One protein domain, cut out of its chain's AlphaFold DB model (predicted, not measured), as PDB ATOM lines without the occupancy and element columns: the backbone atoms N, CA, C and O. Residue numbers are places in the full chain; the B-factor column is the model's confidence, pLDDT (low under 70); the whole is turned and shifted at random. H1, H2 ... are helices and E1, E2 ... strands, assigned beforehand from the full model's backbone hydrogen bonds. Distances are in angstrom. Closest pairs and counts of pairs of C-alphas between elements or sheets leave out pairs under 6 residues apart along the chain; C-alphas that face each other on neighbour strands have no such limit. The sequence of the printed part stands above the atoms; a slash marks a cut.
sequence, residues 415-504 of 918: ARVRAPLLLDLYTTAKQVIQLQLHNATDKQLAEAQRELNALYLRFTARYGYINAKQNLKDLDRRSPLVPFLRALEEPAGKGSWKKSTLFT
ATOM      1  N   ALA A 415     141.936 158.904 114.529       59.09
ATOM      2  CA  ALA A 415     140.967 158.022 113.877       59.09
ATOM      3  C   ALA A 415     139.703 157.810 114.731       59.09
ATOM      4  O   ALA A 415     138.599 157.780 114.188       59.09
ATOM      5  N   ARG A 416     139.830 157.800 116.068       63.81
ATOM      6  CA  ARG A 416     138.707 157.649 117.013       63.81
ATOM      7  C   ARG A 416     137.711 158.812 116.955       63.81
ATOM      8  O   ARG A 416     136.532 158.621 117.215       63.81
ATOM      9  N   VAL A 417     138.178 160.009 116.594       68.19
ATOM     10  CA  VAL A 417     137.342 161.219 116.460       68.19
ATOM     11  C   VAL A 417     136.617 161.266 115.105       68.19
ATOM     12  O   VAL A 417     135.580 161.908 114.974       68.19
ATOM     13  N   ARG A 418     137.152 160.575 114.089       77.62
ATOM     14  CA  ARG A 418     136.580 160.486 112.733       77.62
ATOM     15  C   ARG A 418     135.578 159.341 112.595       77.62
ATOM     16  O   ARG A 418     134.601 159.484 111.867       77.62
ATOM     17  N   ALA A 419     135.811 158.239 113.306       73.50
ATOM     18  CA  ALA A 419     135.020 157.015 113.221       73.50
ATOM     19  C   ALA A 419     133.511 157.206 113.480       73.50
ATOM     20  O   ALA A 419     132.742 156.676 112.685       73.50
ATOM     21  N   PRO A 420     133.056 157.992 114.482       76.81
ATOM     22  CA  PRO A 420     131.628 158.244 114.678       76.81
ATOM     23  C   PRO A 420     130.983 158.957 113.485       76.81
ATOM     24  O   PRO A 420     129.941 158.530 113.024       76.81
ATOM     25  N   LEU A 421     131.646 159.962 112.900       81.88
ATOM     26  CA  LEU A 421     131.102 160.697 111.748       81.88
ATOM     27  C   LEU A 421     131.033 159.836 110.479       81.88
ATOM     28  O   LEU A 421     130.124 159.992 109.671       81.88
ATOM     29  N   LEU A 422     132.004 158.937 110.288       83.94
ATOM     30  CA  LEU A 422     131.960 157.947 109.211       83.94
ATOM     31  C   LEU A 422     130.868 156.902 109.451       83.94
ATOM     32  O   LEU A 422     130.263 156.429 108.491       83.94
ATOM     33  N   LEU A 423     130.615 156.551 110.713       82.12
ATOM     34  CA  LEU A 423     129.528 155.656 111.065       82.12
ATOM     35  C   LEU A 423     128.174 156.311 110.804       82.12
ATOM     36  O   LEU A 423     127.358 155.693 110.136       82.12
ATOM     37  N   ASP A 424     127.983 157.558 111.236       83.19
ATOM     38  CA  ASP A 424     126.770 158.339 110.977       83.19
ATOM     39  C   ASP A 424     126.508 158.441 109.464       83.19
ATOM     40  O   ASP A 424     125.403 158.210 108.989       83.19
ATOM     41  N   LEU A 425     127.553 158.693 108.663       88.25
ATOM     42  CA  LEU A 425     127.439 158.667 107.201       88.25
ATOM     43  C   LEU A 425     126.994 157.301 106.667       88.25
ATOM     44  O   LEU A 425     126.157 157.243 105.766       88.25
ATOM     45  N   TYR A 426     127.552 156.210 107.192       84.88
ATOM     46  CA  TYR A 426     127.198 154.850 106.788       84.88
ATOM     47  C   TYR A 426     125.751 154.501 107.168       84.88
ATOM     48  O   TYR A 426     125.006 154.015 106.314       84.88
ATOM     49  N   THR A 427     125.341 154.759 108.412       82.94
ATOM     50  CA  THR A 427     124.007 154.429 108.929       82.94
ATOM     51  C   THR A 427     122.930 155.270 108.254       82.94
ATOM     52  O   THR A 427     121.969 154.699 107.741       82.94
ATOM     53  N   THR A 428     123.115 156.588 108.119       86.38
ATOM     54  CA  THR A 428     122.155 157.455 107.416       86.38
ATOM     55  C   THR A 428     122.067 157.099 105.929       86.38
ATOM     56  O   THR A 428     120.974 157.033 105.372       86.38
ATOM     57  N   ALA A 429     123.183 156.785 105.259       86.06
ATOM     58  CA  ALA A 429     123.132 156.337 103.865       86.06
ATOM     59  C   ALA A 429     122.437 154.971 103.708       86.06
ATOM     60  O   ALA A 429     121.706 154.756 102.738       86.06
ATOM     61  N   LYS A 430     122.608 154.053 104.667       83.06
ATOM     62  CA  LYS A 430     121.848 152.797 104.729       83.06
ATOM     63  C   LYS A 430     120.365 153.042 104.979       83.06
ATOM     64  O   LYS A 430     119.548 152.402 104.324       83.06
ATOM     65  N   GLN A 431     120.011 153.990 105.839       84.69
ATOM     66  CA  GLN A 431     118.627 154.397 106.066       84.69
ATOM     67  C   GLN A 431     117.999 154.981 104.797       84.69
ATOM     68  O   GLN A 431     116.876 154.625 104.461       84.69
ATOM     69  N   VAL A 432     118.730 155.793 104.026       85.19
ATOM     70  CA  VAL A 432     118.277 156.290 102.714       85.19
ATOM     71  C   VAL A 432     118.000 155.134 101.743       85.19
ATOM     72  O   VAL A 432     117.033 155.194 100.987       85.19
ATOM     73  N   ILE A 433     118.803 154.065 101.766       81.19
ATOM     74  CA  ILE A 433     118.546 152.843 100.983       81.19
ATOM     75  C   ILE A 433     117.316 152.092 101.510       81.19
ATOM     76  O   ILE A 433     116.478 151.683 100.712       81.19
ATOM     77  N   GLN A 434     117.171 151.937 102.828       78.94
ATOM     78  CA  GLN A 434     116.027 151.250 103.437       78.94
ATOM     79  C   GLN A 434     114.705 151.975 103.164       78.94
ATOM     80  O   GLN A 434     113.731 151.355 102.755       78.94
ATOM     81  N   LEU A 435     114.682 153.304 103.283       81.12
ATOM     82  CA  LEU A 435     113.520 154.125 102.931       81.12
ATOM     83  C   LEU A 435     113.131 153.964 101.457       81.12
ATOM     84  O   LEU A 435     111.951 153.989 101.114       81.12
ATOM     85  N   GLN A 436     114.116 153.776 100.579       78.44
ATOM     86  CA  GLN A 436     113.861 153.499  99.171       78.44
ATOM     87  C   GLN A 436     113.336 152.078  98.915       78.44
ATOM     88  O   GLN A 436     112.526 151.910  98.007       78.44
ATOM     89  N   LEU A 437     113.755 151.082  99.705       70.38
ATOM     90  CA  LEU A 437     113.262 149.698  99.630       70.38
ATOM     91  C   LEU A 437     111.836 149.549 100.187       70.38
ATOM     92  O   LEU A 437     111.046 148.787  99.641       70.38
ATOM     93  N   HIS A 438     111.492 150.297 101.238       70.56
ATOM     94  CA  HIS A 438     110.201 150.224 101.933       70.56
ATOM     95  C   HIS A 438     109.194 151.301 101.493       70.56
ATOM     96  O   HIS A 438     108.353 151.729 102.279       70.56
ATOM     97  N   ASN A 439     109.262 151.751 100.236       65.19
ATOM     98  CA  ASN A 439     108.270 152.648  99.628       65.19
ATOM     99  C   ASN A 439     108.011 153.976 100.385       65.19
ATOM    100  O   ASN A 439     106.892 154.487 100.370       65.19
ATOM    101  N   ALA A 440     109.028 154.583 101.012       72.69
ATOM    102  CA  ALA A 440     108.861 155.865 101.708       72.69
ATOM    103  C   ALA A 440     108.467 157.015 100.755       72.69
ATOM    104  O   ALA A 440     108.874 157.050  99.585       72.69
ATOM    105  N   THR A 441     107.727 158.001 101.275       77.31
ATOM    106  CA  THR A 441     107.279 159.186 100.515       77.31
ATOM    107  C   THR A 441     108.452 160.056 100.046       77.31
ATOM    108  O   THR A 441     109.518 160.069 100.667       77.31
ATOM    109  N   ASP A 442     108.266 160.837  98.973       76.69
ATOM    110  CA  ASP A 442     109.308 161.759  98.474       76.69
ATOM    111  C   ASP A 442     109.750 162.771  99.535       76.69
ATOM    112  O   ASP A 442     110.923 163.135  99.597       76.69
ATOM    113  N   LYS A 443     108.836 163.173 100.427       80.19
ATOM    114  CA  LYS A 443     109.145 164.066 101.545       80.19
ATOM    115  C   LYS A 443     110.096 163.411 102.551       80.19
ATOM    116  O   LYS A 443     111.117 164.012 102.882       80.19
ATOM    117  N   GLN A 444     109.798 162.185 102.989       81.81
ATOM    118  CA  GLN A 444     110.646 161.429 103.922       81.81
ATOM    119  C   GLN A 444     112.026 161.147 103.321       81.81
ATOM    120  O   GLN A 444     113.045 161.294 103.994       81.81
ATOM    121  N   LEU A 445     112.078 160.797 102.031       84.00
ATOM    122  CA  LEU A 445     113.347 160.589 101.346       84.00
ATOM    123  C   LEU A 445     114.158 161.887 101.241       84.00
ATOM    124  O   LEU A 445     115.353 161.878 101.528       84.00
ATOM    125  N   ALA A 446     113.525 163.004 100.877       85.19
ATOM    126  CA  ALA A 446     114.192 164.300 100.790       85.19
ATOM    127  C   ALA A 446     114.691 164.802 102.157       85.19
ATOM    128  O   ALA A 446     115.668 165.547 102.222       85.19
ATOM    129  N   GLU A 447     114.031 164.434 103.259       88.50
ATOM    130  CA  GLU A 447     114.503 164.688 104.629       88.50
ATOM    131  C   GLU A 447     115.760 163.866 104.943       88.50
ATOM    132  O   GLU A 447     116.792 164.448 105.282       88.50
ATOM    133  N   ALA A 448     115.727 162.552 104.711       86.44
ATOM    134  CA  ALA A 448     116.877 161.675 104.937       86.44
ATOM    135  C   ALA A 448     118.080 162.025 104.035       86.44
ATOM    136  O   ALA A 448     119.229 162.018 104.476       86.44
ATOM    137  N   GLN A 449     117.840 162.404 102.774       90.06
ATOM    138  CA  GLN A 449     118.890 162.889 101.873       90.06
ATOM    139  C   GLN A 449     119.461 164.238 102.323       90.06
ATOM    140  O   GLN A 449     120.665 164.462 102.185       90.06
ATOM    141  N   ARG A 450     118.643 165.147 102.874       91.50
ATOM    142  CA  ARG A 450     119.136 166.406 103.460       91.50
ATOM    143  C   ARG A 450     120.042 166.144 104.655       91.50
ATOM    144  O   ARG A 450     121.112 166.746 104.732       91.50
ATOM    145  N   GLU A 451     119.657 165.227 105.535       91.25
ATOM    146  CA  GLU A 451     120.472 164.812 106.677       91.25
ATOM    147  C   GLU A 451     121.800 164.188 106.227       91.25
ATOM    148  O   GLU A 451     122.871 164.632 106.649       91.25
ATOM    149  N   LEU A 452     121.753 163.254 105.270       92.88
ATOM    150  CA  LEU A 452     122.945 162.650 104.677       92.88
ATOM    151  C   LEU A 452     123.877 163.709 104.057       92.88
ATOM    152  O   LEU A 452     125.096 163.670 104.248       92.88
ATOM    153  N   ASN A 453     123.319 164.691 103.343       93.50
ATOM    154  CA  ASN A 453     124.087 165.806 102.786       93.50
ATOM    155  C   ASN A 453     124.729 166.674 103.875       93.50
ATOM    156  O   ASN A 453     125.887 167.068 103.721       93.50
ATOM    157  N   ALA A 454     124.010 166.970 104.958       91.31
ATOM    158  CA  ALA A 454     124.527 167.763 106.070       91.31
ATOM    159  C   ALA A 454     125.698 167.054 106.768       91.31
ATOM    160  O   ALA A 454     126.744 167.669 106.999       91.31
ATOM    161  N   LEU A 455     125.567 165.750 107.027       90.38
ATOM    162  CA  LEU A 455     126.638 164.923 107.587       90.38
ATOM    163  C   LEU A 455     127.860 164.880 106.663       90.38
ATOM    164  O   LEU A 455     128.991 165.045 107.125       90.38
ATOM    165  N   TYR A 456     127.646 164.751 105.351       92.81
ATOM    166  CA  TYR A 456     128.734 164.737 104.372       92.81
ATOM    167  C   TYR A 456     129.474 166.072 104.303       92.81
ATOM    168  O   TYR A 456     130.705 166.096 104.301       92.81
ATOM    169  N   LEU A 457     128.751 167.195 104.294       91.38
ATOM    170  CA  LEU A 457     129.357 168.529 104.319       91.38
ATOM    171  C   LEU A 457     130.164 168.750 105.604       91.38
ATOM    172  O   LEU A 457     131.295 169.226 105.550       91.38
ATOM    173  N   ARG A 458     129.628 168.335 106.758       88.75
ATOM    174  CA  ARG A 458     130.330 168.419 108.047       88.75
ATOM    175  C   ARG A 458     131.604 167.575 108.065       88.75
ATOM    176  O   ARG A 458     132.622 168.015 108.601       88.75
ATOM    177  N   PHE A 459     131.559 166.375 107.486       90.06
ATOM    178  CA  PHE A 459     132.722 165.500 107.387       90.06
ATOM    179  C   PHE A 459     133.789 166.091 106.456       90.06
ATOM    180  O   PHE A 459     134.943 166.258 106.859       90.06
ATOM    181  N   THR A 460     133.394 166.464 105.237       90.12
ATOM    182  CA  THR A 460     134.312 166.970 104.206       90.12
ATOM    183  C   THR A 460     134.952 168.303 104.572       90.12
ATOM    184  O   THR A 460     136.143 168.474 104.322       90.12
ATOM    185  N   ALA A 461     134.233 169.201 105.256       87.31
ATOM    186  CA  ALA A 461     134.792 170.459 105.754       87.31
ATOM    187  C   ALA A 461     135.954 170.251 106.744       87.31
ATOM    188  O   ALA A 461     136.863 171.074 106.812       87.31
ATOM    189  N   ARG A 462     135.936 169.153 107.512       86.19
ATOM    190  CA  ARG A 462     136.936 168.879 108.552       86.19
ATOM    191  C   ARG A 462     138.045 167.928 108.103       86.19
ATOM    192  O   ARG A 462     139.170 168.053 108.581       86.19
ATOM    193  N   TYR A 463     137.740 166.972 107.227       86.06
ATOM    194  CA  TYR A 463     138.652 165.869 106.895       86.06
ATOM    195  C   TYR A 463     138.881 165.661 105.391       86.06
ATOM    196  O   TYR A 463     139.669 164.785 105.019       86.06
ATOM    197  N   GLY A 464     138.247 166.458 104.525       88.38
ATOM    198  CA  GLY A 464     138.262 166.272 103.073       88.38
ATOM    199  C   GLY A 464     137.408 165.085 102.614       88.38
ATOM    200  O   GLY A 464     136.591 164.564 103.370       88.38
ATOM    201  N   TYR A 465     137.598 164.654 101.364       90.06
ATOM    202  CA  TYR A 465     136.837 163.558 100.748       90.06
ATOM    203  C   TYR A 465     136.927 162.241 101.534       90.06
ATOM    204  O   TYR A 465     137.978 161.912 102.094       90.06
ATOM    205  N   ILE A 466     135.850 161.454 101.538       88.00
ATOM    206  CA  ILE A 466     135.798 160.131 102.183       88.00
ATOM    207  C   ILE A 466     136.889 159.227 101.603       88.00
ATOM    208  O   ILE A 466     137.642 158.605 102.352       88.00
ATOM    209  N   ASN A 467     137.048 159.232 100.279       87.94
ATOM    210  CA  ASN A 467     138.040 158.444  99.556       87.94
ATOM    211  C   ASN A 467     139.483 158.980  99.657       87.94
ATOM    212  O   ASN A 467     140.401 158.423  99.047       87.94
ATOM    213  N   ALA A 468     139.739 160.037 100.437       86.25
ATOM    214  CA  ALA A 468     141.100 160.494 100.696       86.25
ATOM    215  C   ALA A 468     141.893 159.441 101.493       86.25
ATOM    216  O   ALA A 468     141.421 158.895 102.493       86.25
ATOM    217  N   LYS A 469     143.157 159.204 101.107       81.25
ATOM    218  CA  LYS A 469     144.031 158.172 101.708       81.25
ATOM    219  C   LYS A 469     144.091 158.251 103.240       81.25
ATOM    220  O   LYS A 469     144.130 157.224 103.909       81.25
ATOM    221  N   GLN A 470     144.074 159.462 103.796       80.69
ATOM    222  CA  GLN A 470     144.121 159.698 105.240       80.69
ATOM    223  C   GLN A 470     142.864 159.246 106.001       80.69
ATOM    224  O   GLN A 470     142.976 158.962 107.191       80.69
ATOM    225  N   ASN A 471     141.704 159.182 105.341       82.56
ATOM    226  CA  ASN A 471     140.413 158.844 105.949       82.56
ATOM    227  C   ASN A 471     140.122 157.341 105.902       82.56
ATOM    228  O   ASN A 471     139.431 156.829 106.774       82.56
ATOM    229  N   LEU A 472     140.715 156.631 104.939       76.38
ATOM    230  CA  LEU A 472     140.539 155.186 104.779       76.38
ATOM    231  C   LEU A 472     141.657 154.346 105.409       76.38
ATOM    232  O   LEU A 472     141.446 153.166 105.674       76.38
ATOM    233  N   LYS A 473     142.856 154.912 105.627       73.25
ATOM    234  CA  LYS A 473     144.038 154.150 106.082       73.25
ATOM    235  C   LYS A 473     143.854 153.452 107.434       73.25
ATOM    236  O   LYS A 473     144.473 152.416 107.646       73.25
ATOM    237  N   ASP A 474     143.027 154.027 108.305       70.75
ATOM    238  CA  ASP A 474     142.829 153.568 109.680       70.75
ATOM    239  C   ASP A 474     141.602 152.642 109.794       70.75
ATOM    240  O   ASP A 474     141.306 152.170 110.881       70.75
ATOM    241  N   LEU A 475     140.869 152.381 108.704       72.19
ATOM    242  CA  LEU A 475     139.675 151.533 108.716       72.19
ATOM    243  C   LEU A 475     140.024 150.079 108.386       72.19
ATOM    244  O   LEU A 475     140.835 149.813 107.494       72.19
ATOM    245  N   ASP A 476     139.364 149.127 109.052       68.00
ATOM    246  CA  ASP A 476     139.512 147.713 108.713       68.00
ATOM    247  C   ASP A 476     138.988 147.450 107.294       68.00
ATOM    248  O   ASP A 476     137.788 147.505 107.023       68.00
ATOM    249  N   ARG A 477     139.905 147.113 106.383       63.22
ATOM    250  CA  ARG A 477     139.602 146.792 104.981       63.22
ATOM    251  C   ARG A 477     138.705 145.564 104.824       63.22
ATOM    252  O   ARG A 477     138.151 145.373 103.746       63.22
ATOM    253  N   ARG A 478     138.587 144.723 105.855       58.34
ATOM    254  CA  ARG A 478     137.695 143.555 105.874       58.34
ATOM    255  C   ARG A 478     136.263 143.921 106.265       58.34
ATOM    256  O   ARG A 478     135.366 143.107 106.063       58.34
ATOM    257  N   SER A 479     136.035 145.124 106.797       68.00
ATOM    258  CA  SER A 479     134.704 145.580 107.183       68.00
ATOM    259  C   SER A 479     133.843 145.886 105.951       68.00
ATOM    260  O   SER A 479     134.298 146.611 105.059       68.00
ATOM    261  N   PRO A 480     132.576 145.429 105.902       63.41
ATOM    262  CA  PRO A 480     131.643 145.763 104.821       63.41
ATOM    263  C   PRO A 480     131.304 147.263 104.762       63.41
ATOM    264  O   PRO A 480     130.804 147.745 103.746       63.41
ATOM    265  N   LEU A 481     131.611 148.012 105.825       75.06
ATOM    266  CA  LEU A 481     131.421 149.457 105.909       75.06
ATOM    267  C   LEU A 481     132.369 150.225 104.980       75.06
ATOM    268  O   LEU A 481     131.959 151.205 104.361       75.06
ATOM    269  N   VAL A 482     133.620 149.772 104.837       79.44
ATOM    270  CA  VAL A 482     134.633 150.492 104.049       79.44
ATOM    271  C   VAL A 482     134.252 150.551 102.570       79.44
ATOM    272  O   VAL A 482     134.191 151.655 102.033       79.44
ATOM    273  N   PRO A 483     133.935 149.434 101.889       78.12
ATOM    274  CA  PRO A 483     133.530 149.498 100.491       78.12
ATOM    275  C   PRO A 483     132.251 150.315 100.263       78.12
ATOM    276  O   PRO A 483     132.136 150.983  99.238       78.12
ATOM    277  N   PHE A 484     131.321 150.307 101.224       82.94
ATOM    278  CA  PHE A 484     130.094 151.096 101.144       82.94
ATOM    279  C   PHE A 484     130.359 152.601 101.222       82.94
ATOM    280  O   PHE A 484     129.891 153.349 100.368       82.94
ATOM    281  N   LEU A 485     131.159 153.042 102.196       86.62
ATOM    282  CA  LEU A 485     131.554 154.445 102.324       86.62
ATOM    283  C   LEU A 485     132.286 154.956 101.086       86.62
ATOM    284  O   LEU A 485     132.051 156.080 100.653       86.62
ATOM    285  N   ARG A 486     133.143 154.122 100.486       85.88
ATOM    286  CA  ARG A 486     133.857 154.482  99.258       85.88
ATOM    287  C   ARG A 486     132.909 154.746  98.089       85.88
ATOM    288  O   ARG A 486     133.167 155.655  97.308       85.88
ATOM    289  N   ALA A 487     131.806 154.004  98.000       86.56
ATOM    290  CA  ALA A 487     130.799 154.160  96.950       86.56
ATOM    291  C   ALA A 487     129.888 155.393  97.126       86.56
ATOM    292  O   ALA A 487     129.143 155.737  96.211       86.56
ATOM    293  N   LEU A 488     129.955 156.092  98.267       88.81
ATOM    294  CA  LEU A 488     129.290 157.390  98.441       88.81
ATOM    295  C   LEU A 488     129.942 158.505  97.605       88.81
ATOM    296  O   LEU A 488     129.367 159.578  97.438       88.81
ATOM    297  N   GLU A 489     131.129 158.249  97.056       89.88
ATOM    298  CA  GLU A 489     131.884 159.179  96.232       89.88
ATOM    299  C   GLU A 489     132.254 158.543  94.886       89.88
ATOM    300  O   GLU A 489     132.822 157.456  94.815       89.88
ATOM    301  N   GLU A 490     131.974 159.259  93.803       82.75
ATOM    302  CA  GLU A 490     132.349 158.882  92.443       82.75
ATOM    303  C   GLU A 490     133.610 159.644  92.005       82.75
ATOM    304  O   GLU A 490     133.765 160.827  92.330       82.75
ATOM    305  N   PRO A 491     134.522 159.011  91.250       81.25
ATOM    306  CA  PRO A 491     135.710 159.688  90.747       81.25
ATOM    307  C   PRO A 491     135.317 160.776  89.734       81.25
ATOM    308  O   PRO A 491     134.602 160.516  88.769       81.25
ATOM    309  N   ALA A 492     135.805 161.999  89.949       80.38
ATOM    310  CA  ALA A 492     135.565 163.163  89.084       80.38
ATOM    311  C   ALA A 492     136.843 163.663  88.378       80.38
ATOM    312  O   ALA A 492     136.834 164.707  87.733       80.38
ATOM    313  N   GLY A 493     137.958 162.944  88.539       75.69
ATOM    314  CA  GLY A 493     139.289 163.325  88.065       75.69
ATOM    315  C   GLY A 493     140.388 162.755  88.965       75.69
ATOM    316  O   GLY A 493     140.115 162.052  89.941       75.69
ATOM    317  N   LYS A 494     141.659 163.036  88.652       69.50
ATOM    318  CA  LYS A 494     142.800 162.507  89.417       69.50
ATOM    319  C   LYS A 494     142.859 163.159  90.806       69.50
ATOM    320  O   LYS A 494     143.321 164.283  90.945       69.50
ATOM    321  N   GLY A 495     142.410 162.431  91.829       72.44
ATOM    322  CA  GLY A 495     142.403 162.897  93.223       72.44
ATOM    323  C   GLY A 495     141.188 163.744  93.620       72.44
ATOM    324  O   GLY A 495     141.163 164.255  94.736       72.44
ATOM    325  N   SER A 496     140.185 163.867  92.745       79.56
ATOM    326  CA  SER A 496     138.944 164.608  92.994       79.56
ATOM    327  C   SER A 496     137.731 163.681  92.958       79.56
ATOM    328  O   SER A 496     137.608 162.845  92.060       79.56
ATOM    329  N   TRP A 497     136.811 163.881  93.897       86.69
ATOM    330  CA  TRP A 497     135.611 163.066  94.062       86.69
ATOM    331  C   TRP A 497     134.357 163.938  94.029       86.69
ATOM    332  O   TRP A 497     134.375 165.081  94.492       86.69
ATOM    333  N   LYS A 498     133.266 163.400  93.485       88.50
ATOM    334  CA  LYS A 498     131.924 163.996  93.532       88.50
ATOM    335  C   LYS A 498     130.984 163.078  94.320       88.50
ATOM    336  O   LYS A 498     131.231 161.880  94.410       88.50
ATOM    337  N   LYS A 499     129.907 163.629  94.879       90.31
ATOM    338  CA  LYS A 499     128.866 162.843  95.565       90.31
ATOM    339  C   LYS A 499     128.245 161.826  94.603       90.31
ATOM    340  O   LYS A 499     128.028 162.160  93.437       90.31
ATOM    341  N   SER A 500     127.937 160.628  95.094       88.12
ATOM    342  CA  SER A 500     127.143 159.656  94.338       88.12
ATOM    343  C   SER A 500     125.691 160.116  94.173       88.12
ATOM    344  O   SER A 500     125.205 161.005  94.885       88.12
ATOM    345  N   THR A 501     124.966 159.496  93.241       86.06
ATOM    346  CA  THR A 501     123.559 159.834  92.967       86.06
ATOM    347  C   THR A 501     122.637 159.648  94.179       86.06
ATOM    348  O   THR A 501     121.665 160.395  94.310       86.06
ATOM    349  N   LEU A 502     122.995 158.768  95.128       86.81
ATOM    350  CA  LEU A 502     122.260 158.517  96.380       86.81
ATOM    351  C   LEU A 502     121.950 159.798  97.181       86.81
ATOM    352  O   LEU A 502     120.919 159.878  97.851       86.81
ATOM    353  N   PHE A 503     122.818 160.811  97.096       88.50
ATOM    354  CA  PHE A 503     122.664 162.086  97.806       88.50
ATOM    355  C   PHE A 503     121.562 162.990  97.252       88.50
ATOM    356  O   PHE A 503     121.196 163.956  97.916       88.50
ATOM    357  N   THR A 504     121.098 162.752  96.026       83.44
ATOM    358  CA  THR A 504     120.249 163.716  95.304       83.44
ATOM    359  C   THR A 504     119.021 163.091  94.665       83.44
ATOM    360  O   THR A 504     118.039 163.791  94.446       83.44
TER     361      THR A 504
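AT A GLANCE: This is residues 415 to 504 of the 918 residues of the protein "N-6 DNA methylase" of Acidobacteria bacterium (UniProt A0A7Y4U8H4). A long helical hairpin, H1 and H2, has short H4 crossing H1 and leading into a strand hairpin, E1 and E2. The 90 printed residues, with four named helices then two antiparallel strands, are mostly helix and compact: radius of gyration of the C-alphas 13.1 A, spans 37 by 26 by 21 A.

IN THESE COORDINATES: E1 is residues 489 to 493, E2 496 to 499, H4 481 to 487, H3 469 to 472. H1, 415 to 437, begins at C-alpha (140.967, 158.022, 113.877) and is 32.2 A long. H2, 442 to 463, ends at C-alpha (138.652, 165.869, 106.895).

HOW THE PARTS SIT: N 490 of E1 and O 498 of E2 are within hydrogen-bond range, 2.8 A. H4 touches H1's residues 422 to 426 alone, C-alphas 485 and 426 closest at 6.3 A. H1 and H2 touch, opposite ways, at a shallow tilt of 19 degrees, C-alphas 428 and 452 closest at 5.9 A. H4 has every O i to N i+4 pair within range, H1 17 of 19, H2 17 of 18.

THE WHOLE: In the printed part 10 residues have pLDDT under 70, namely residues 415 to 417, residue 439, residues 476 to 480 and residue 494.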